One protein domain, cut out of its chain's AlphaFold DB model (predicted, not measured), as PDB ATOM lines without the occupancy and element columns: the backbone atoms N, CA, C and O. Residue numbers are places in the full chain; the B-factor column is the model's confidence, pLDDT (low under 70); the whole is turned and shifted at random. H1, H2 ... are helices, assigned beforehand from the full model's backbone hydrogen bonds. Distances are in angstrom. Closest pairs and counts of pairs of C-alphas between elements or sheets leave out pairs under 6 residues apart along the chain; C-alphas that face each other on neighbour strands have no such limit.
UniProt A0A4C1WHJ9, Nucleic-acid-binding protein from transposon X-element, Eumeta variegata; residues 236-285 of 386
ATOM      1  N   ARG A 236      44.718  87.530  66.337       86.06
ATOM      2  CA  ARG A 236      45.403  86.346  66.877       86.06
ATOM      3  C   ARG A 236      46.789  86.748  67.358       86.06
ATOM      4  O   ARG A 236      47.616  87.158  66.550       86.06
ATOM      5  N   VAL A 237      47.030  86.611  68.658       83.25
ATOM      6  CA  VAL A 237      48.339  86.850  69.281       83.25
ATOM      7  C   VAL A 237      49.081  85.519  69.406       83.25
ATOM      8  O   VAL A 237      48.468  84.491  69.687       83.25
ATOM      9  N   VAL A 238      50.399  85.531  69.207       85.88
ATOM     10  CA  VAL A 238      51.277  84.385  69.481       85.88
ATOM     11  C   VAL A 238      52.337  84.832  70.477       85.88
ATOM     12  O   VAL A 238      53.329  85.450  70.095       85.88
ATOM     13  N   ILE A 239      52.114  84.522  71.754       85.06
ATOM     14  CA  ILE A 239      53.096  84.750  72.818       85.06
ATOM     15  C   ILE A 239      54.289  83.805  72.584       85.06
ATOM     16  O   ILE A 239      54.119  82.643  72.209       85.06
ATOM     17  N   ARG A 240      55.508  84.321  72.759       85.50
ATOM     18  CA  ARG A 240      56.781  83.598  72.602       85.50
ATOM     19  C   ARG A 240      57.634  83.801  73.856       85.50
ATOM     20  O   ARG A 240      57.387  84.730  74.610       85.50
ATOM     21  N   GLY A 241      58.626  82.937  74.069       84.94
ATOM     22  CA  GLY A 241      59.511  82.987  75.244       84.94
ATOM     23  C   GLY A 241      58.970  82.280  76.492       84.94
ATOM     24  O   GLY A 241      59.763  81.913  77.348       84.94
ATOM     25  N   LEU A 242      57.662  82.008  76.546       84.50
ATOM     26  CA  LEU A 242      57.004  81.323  77.662       84.50
ATOM     27  C   LEU A 242      57.591  79.926  77.948       84.50
ATOM     28  O   LEU A 242      57.885  79.154  77.015       84.50
ATOM     29  N   HIS A 243      57.730  79.587  79.231       84.94
ATOM     30  CA  HIS A 243      58.209  78.284  79.666       84.94
ATOM     31  C   HIS A 243      57.156  77.192  79.424       84.94
ATOM     32  O   HIS A 243      55.961  77.444  79.283       84.94
ATOM     33  N   ALA A 244      57.603  75.941  79.296       78.88
ATOM     34  CA  ALA A 244      56.721  74.834  78.916       78.88
ATOM     35  C   ALA A 244      55.840  74.310  80.067       78.88
ATOM     36  O   ALA A 244      54.930  73.529  79.804       78.88
ATOM     37  N   THR A 245      56.116  74.730  81.304       82.19
ATOM     38  CA  THR A 245      55.389  74.351  82.528       82.19
ATOM     39  C   THR A 245      54.370  75.402  82.977       82.19
ATOM     40  O   THR A 245      53.825  75.278  84.065       82.19
ATOM     41  N   GLU A 246      54.159  76.469  82.202       81.44
ATOM     42  CA  GLU A 246      53.206  77.531  82.542       81.44
ATOM     43  C   GLU A 246      51.798  77.177  82.042       81.44
ATOM     44  O   GLU A 246      51.588  76.921  80.850       81.44
ATOM     45  N   ASP A 247      50.826  77.169  82.956       83.19
ATOM     46  CA  ASP A 247      49.464  76.724  82.666       83.19
ATOM     47  C   ASP A 247      48.665  77.717  81.817       83.19
ATOM     48  O   ASP A 247      48.568  78.914  82.099       83.19
ATOM     49  N   THR A 248      47.970  77.193  80.804       83.12
ATOM     50  CA  THR A 248      47.125  77.999  79.909       83.12
ATOM     51  C   THR A 248      45.912  78.623  80.605       83.12
ATOM     52  O   THR A 248      45.330  79.569  80.073       83.12
ATOM     53  N   THR A 249      45.544  78.137  81.792       86.88
ATOM     54  CA  THR A 249      44.494  78.695  82.659       86.88
ATOM     55  C   THR A 249      44.902  80.040  83.259       86.88
ATOM     56  O   THR A 249      44.132  80.994  83.160       86.88
ATOM     57  N   MET A 250      46.122  80.150  83.796       87.12
ATOM     58  CA  MET A 250      46.661  81.385  84.382       87.12
ATOM     59  C   MET A 250      46.798  82.474  83.313       87.12
ATOM     60  O   MET A 250      46.285  83.581  83.476       87.12
ATOM     61  N   ILE A 251      47.353  82.116  82.147       86.62
ATOM     62  CA  ILE A 251      47.439  83.004  80.975       86.62
ATOM     63  C   ILE A 251      46.041  83.497  80.560       86.62
ATOM     64  O   ILE A 251      45.868  84.669  80.221       86.62
ATOM     65  N   LYS A 252      45.020  82.625  80.596       86.62
ATOM     66  CA  LYS A 252      43.633  83.011  80.290       86.62
ATOM     67  C   LYS A 252      43.087  84.016  81.305       86.62
ATOM     68  O   LYS A 252      42.437  84.974  80.899       86.62
ATOM     69  N   ALA A 253      43.328  83.794  82.596       88.50
ATOM     70  CA  ALA A 253      42.856  84.670  83.664       88.50
ATOM     71  C   ALA A 253      43.476  86.073  83.554       88.50
ATOM     72  O   ALA A 253      42.749  87.063  83.592       88.50
ATOM     73  N   GLU A 254      44.786  86.165  83.311       89.56
ATOM     74  CA  GLU A 254      45.463  87.446  83.086       89.56
ATOM     75  C   GLU A 254      44.970  88.188  81.839       89.56
ATOM     76  O   GLU A 254      44.754  89.399  81.891       89.56
ATOM     77  N   LEU A 255      44.793  87.487  80.714       88.69
ATOM     78  CA  LEU A 255      44.283  88.098  79.484       88.69
ATOM     79  C   LEU A 255      42.845  88.594  79.670       88.69
ATOM     80  O   LEU A 255      42.549  89.735  79.320       88.69
ATOM     81  N   ASN A 256      41.981  87.797  80.307       89.81
ATOM     82  CA  ASN A 256      40.631  88.217  80.676       89.81
ATOM     83  C   ASN A 256      40.653  89.450  81.601       89.81
ATOM     84  O   ASN A 256      39.899  90.392  81.368       89.81
ATOM     85  N   SER A 257      41.542  89.486  82.603       91.81
ATOM     86  CA  SER A 257      41.710  90.633  83.511       91.81
ATOM     87  C   SER A 257      42.167  91.905  82.790       91.81
ATOM     88  O   SER A 257      41.834  93.004  83.224       91.81
ATOM     89  N   LYS A 258      42.905  91.769  81.682       89.88
ATOM     90  CA  LYS A 258      43.325  92.860  80.783       89.88
ATOM     91  C   LYS A 258      42.268  93.179  79.704       89.88
ATOM     92  O   LYS A 258      42.555  93.896  78.750       89.88
ATOM     93  N   GLY A 259      41.044  92.652  79.836       88.06
ATOM     94  CA  GLY A 259      39.926  92.901  78.919       88.06
ATOM     95  C   GLY A 259      40.015  92.155  77.581       88.06
ATOM     96  O   GLY A 259      39.399  92.575  76.603       88.06
ATOM     97  N   HIS A 260      40.800  91.079  77.488       85.31
ATOM     98  CA  HIS A 260      40.996  90.306  76.257       85.31
ATOM     99  C   HIS A 260      40.296  88.943  76.329       85.31
ATOM    100  O   HIS A 260      40.892  87.945  76.735       85.31
ATOM    101  N   GLU A 261      39.038  88.874  75.885       80.50
ATOM    102  CA  GLU A 261      38.327  87.596  75.771       80.50
ATOM    103  C   GLU A 261      38.843  86.772  74.573       80.50
ATOM    104  O   GLU A 261      38.907  87.251  73.437       80.50
ATOM    105  N   GLY A 262      39.200  85.504  74.811       70.88
ATOM    106  CA  GLY A 262      39.792  84.631  73.799       70.88
ATOM    107  C   GLY A 262      39.220  83.214  73.779       70.88
ATOM    108  O   GLY A 262      39.194  82.508  74.791       70.88
ATOM    109  N   LYS A 263      38.847  82.738  72.582       66.50
ATOM    110  CA  LYS A 263      38.552  81.316  72.351       66.50
ATOM    111  C   LYS A 263      39.867  80.525  72.374       66.50
ATOM    112  O   LYS A 263      40.663  80.636  71.451       66.50
ATOM    113  N   HIS A 264      40.048  79.761  73.457       60.41
ATOM    114  CA  HIS A 264      41.141  78.822  73.762       60.41
ATOM    115  C   HIS A 264      42.595  79.364  73.628       60.41
ATOM    116  O   HIS A 264      43.183  79.321  72.543       60.41
ATOM    117  N   PRO A 265      43.264  79.770  74.729       66.38
ATOM    118  CA  PRO A 265      44.724  79.861  74.736       66.38
ATOM    119  C   PRO A 265      45.315  78.449  74.628       66.38
ATOM    120  O   PRO A 265      45.273  77.658  75.568       66.38
ATOM    121  N   ALA A 266      45.836  78.112  73.449       64.06
ATOM    122  CA  ALA A 266      46.417  76.808  73.159       64.06
ATOM    123  C   ALA A 266      47.947  76.909  73.112       64.06
ATOM    124  O   ALA A 266      48.499  77.578  72.236       64.06
ATOM    125  N   SER A 267      48.638  76.214  74.021       70.94
ATOM    126  CA  SER A 267      50.095  76.074  73.947       70.94
ATOM    127  C   SER A 267      50.472  75.365  72.647       70.94
ATOM    128  O   SER A 267      50.121  74.204  72.436       70.94
ATOM    129  N   TYR A 268      51.204  76.055  71.767       66.12
ATOM    130  CA  TYR A 268      51.649  75.481  70.495       66.12
ATOM    131  C   TYR A 268      52.493  74.218  70.719       66.12
ATOM    132  O   TYR A 268      52.294  73.229  70.024       66.12
ATOM    133  N   LYS A 269      53.350  74.212  71.754       61.47
ATOM    134  CA  LYS A 269      54.168  73.050  72.144       61.47
ATOM    135  C   LYS A 269      53.323  71.857  72.617       61.47
ATOM    136  O   LYS A 269      53.669  70.733  72.285       61.47
ATOM    137  N   GLY A 270      52.234  72.098  73.354       62.69
ATOM    138  CA  GLY A 270      51.334  71.054  73.876       62.69
ATOM    139  C   GLY A 270      50.244  70.587  72.901       62.69
ATOM    140  O   GLY A 270      49.472  69.688  73.215       62.69
ATOM    141  N   CYS A 271      50.140  71.193  71.717       67.94
ATOM    142  CA  CYS A 271      49.103  70.858  70.750       67.94
ATOM    143  C   CYS A 271      49.378  69.505  70.071       67.94
ATOM    144  O   CYS A 271      50.396  69.348  69.395       67.94
ATOM    145  N   ILE A 272      48.433  68.559  70.144       68.81
ATOM    146  CA  ILE A 272      48.539  67.230  69.504       68.81
ATOM    147  C   ILE A 272      48.876  67.349  68.006       68.81
ATOM    148  O   ILE A 272      49.742  66.636  67.506       68.81
ATOM    149  N   LYS A 273      48.275  68.313  67.290       69.81
ATOM    150  CA  LYS A 273      48.583  68.558  65.868       69.81
ATOM    151  C   LYS A 273      50.009  69.069  65.638       69.81
ATOM    152  O   LYS A 273      50.585  68.771  64.597       69.81
ATOM    153  N   TYR A 274      50.589  69.812  66.585       71.81
ATOM    154  CA  TYR A 274      51.994  70.216  66.511       71.81
ATOM    155  C   TYR A 274      52.933  69.046  66.816       71.81
ATOM    156  O   TYR A 274      53.908  68.879  66.092       71.81
ATOM    157  N   MET A 275      52.619  68.196  67.801       73.00
ATOM    158  CA  MET A 275      53.387  66.969  68.055       73.00
ATOM    159  C   MET A 275      53.393  66.057  66.820       73.00
ATOM    160  O   MET A 275      54.463  65.702  66.334       73.00
ATOM    161  N   GLN A 276      52.225  65.797  66.221       78.19
ATOM    162  CA  GLN A 276      52.095  65.034  64.972       78.19
ATOM    163  C   GLN A 276      52.860  65.670  63.794       78.19
ATOM    164  O   GLN A 276      53.461  64.960  62.991       78.19
ATOM    165  N   TYR A 277      52.851  67.001  63.670       77.88
ATOM    166  CA  TYR A 277      53.600  67.718  62.630       77.88
ATOM    167  C   TYR A 277      55.119  67.643  62.854       77.88
ATOM    168  O   TYR A 277      55.867  67.348  61.922       77.88
ATOM    169  N   LYS A 278      55.568  67.837  64.098       75.81
ATOM    170  CA  LYS A 278      56.966  67.703  64.521       75.81
ATOM    171  C   LYS A 278      57.469  66.282  64.262       75.81
ATOM    172  O   LYS A 278      58.503  66.121  63.624       75.81
ATOM    173  N   GLU A 279      56.724  65.263  64.687       79.00
ATOM    174  CA  GLU A 279      57.034  63.861  64.394       79.00
ATOM    175  C   GLU A 279      57.147  63.590  62.898       79.00
ATOM    176  O   GLU A 279      58.094  62.927  62.486       79.00
ATOM    177  N   LYS A 280      56.219  64.105  62.079       79.19
ATOM    178  CA  LYS A 280      56.292  63.944  60.623       79.19
ATOM    179  C   LYS A 280      57.588  64.530  60.068       79.19
ATOM    180  O   LYS A 280      58.278  63.805  59.364       79.19
ATOM    181  N   ILE A 281      57.977  65.749  60.458       74.88
ATOM    182  CA  ILE A 281      59.270  66.337  60.054       74.88
ATOM    183  C   ILE A 281      60.433  65.414  60.439       74.88
ATOM    184  O   ILE A 281      61.177  64.991  59.557       74.88
ATOM    185  N   PHE A 282      60.555  65.038  61.720       66.25
ATOM    186  CA  PHE A 282      61.658  64.195  62.205       66.25
ATOM    187  C   PHE A 282      61.683  62.787  61.584       66.25
ATOM    188  O   PHE A 282      62.756  62.206  61.455       66.25
ATOM    189  N   LYS A 283      60.531  62.246  61.169       67.88
ATOM    190  CA  LYS A 283      60.424  60.975  60.430       67.88
ATOM    191  C   LYS A 283      60.730  61.128  58.930       67.88
ATOM    192  O   LYS A 283      61.042  60.133  58.285       67.88
ATOM    193  N   THR A 284      60.665  62.346  58.381       59.84
ATOM    194  CA  THR A 284      60.967  62.652  56.967       59.84
ATOM    195  C   THR A 284      62.351  63.250  56.708       59.84
ATOM    196  O   THR A 284      62.734  63.337  55.544       59.84
ATOM    197  N   GLU A 285      63.130  63.646  57.725       60.25
ATOM    198  CA  GLU A 285      64.541  63.999  57.506       60.25
ATOM    199  C   GLU A 285      65.343  62.735  57.124       60.25
ATOM    200  O   GLU A 285      65.475  61.820  57.944       60.25
TER     201      GLU A 285
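Overview. This is residues 236 to 285 of the 386 residues of the protein "Nucleic-acid-binding protein from transposon X-element" of Eumeta variegata (UniProt A0A4C1WHJ9). Two separate helices sit toward the two ends of a long, loose shape: H1 belongs to a body that also holds two loop stretches, residues 236 to 247 before it and most of 258 to 271 after it, while H2 makes an arm whose residues 272 to 277 and 279 to 284 stick out. The arm adds to the length, and the C-alphas span 43 by 20 by 15 A. The printed part has 50 residues, with H1 then H2 along the chain and no named strand; the class is all helix, though under half of the residues, 23 of 50, are in named elements. The whole is loose, with a radius of gyration of the C-alphas of 13.6 A.

Along the chain. Start at C-alpha 236, at (45.403, 86.346, 66.877), and go through residues 236 to 247, which hold no named element. Find C-alpha 248 at (47.125, 77.999, 79.909); from there H1, residues 248 to 257, runs 14.2 A. Residues 258 to 271 again hold no named element. H2, residues 272 to 284, then runs 18.2 A to C-alpha 284 at (60.967, 62.652, 56.967).

Arrangement. Look from H1 to H2 and you find them apart, with no C-alpha of the one within 8 A of the other. In both H1 and H2 every O i to N i+4 pair is within hydrogen-bond range.

Size, cuts and confidence. The C-alphas of Ser 257 and Glu 285, the two farthest apart, are 43.7 A apart. The printed part has no cut, and the link from H1 to H2, 14 residues, is long. In the B-factor column the mean pLDDT of the printed part is 77.8, and residues 263 to 266, 268 to 273 and 282 to 285 are under 70.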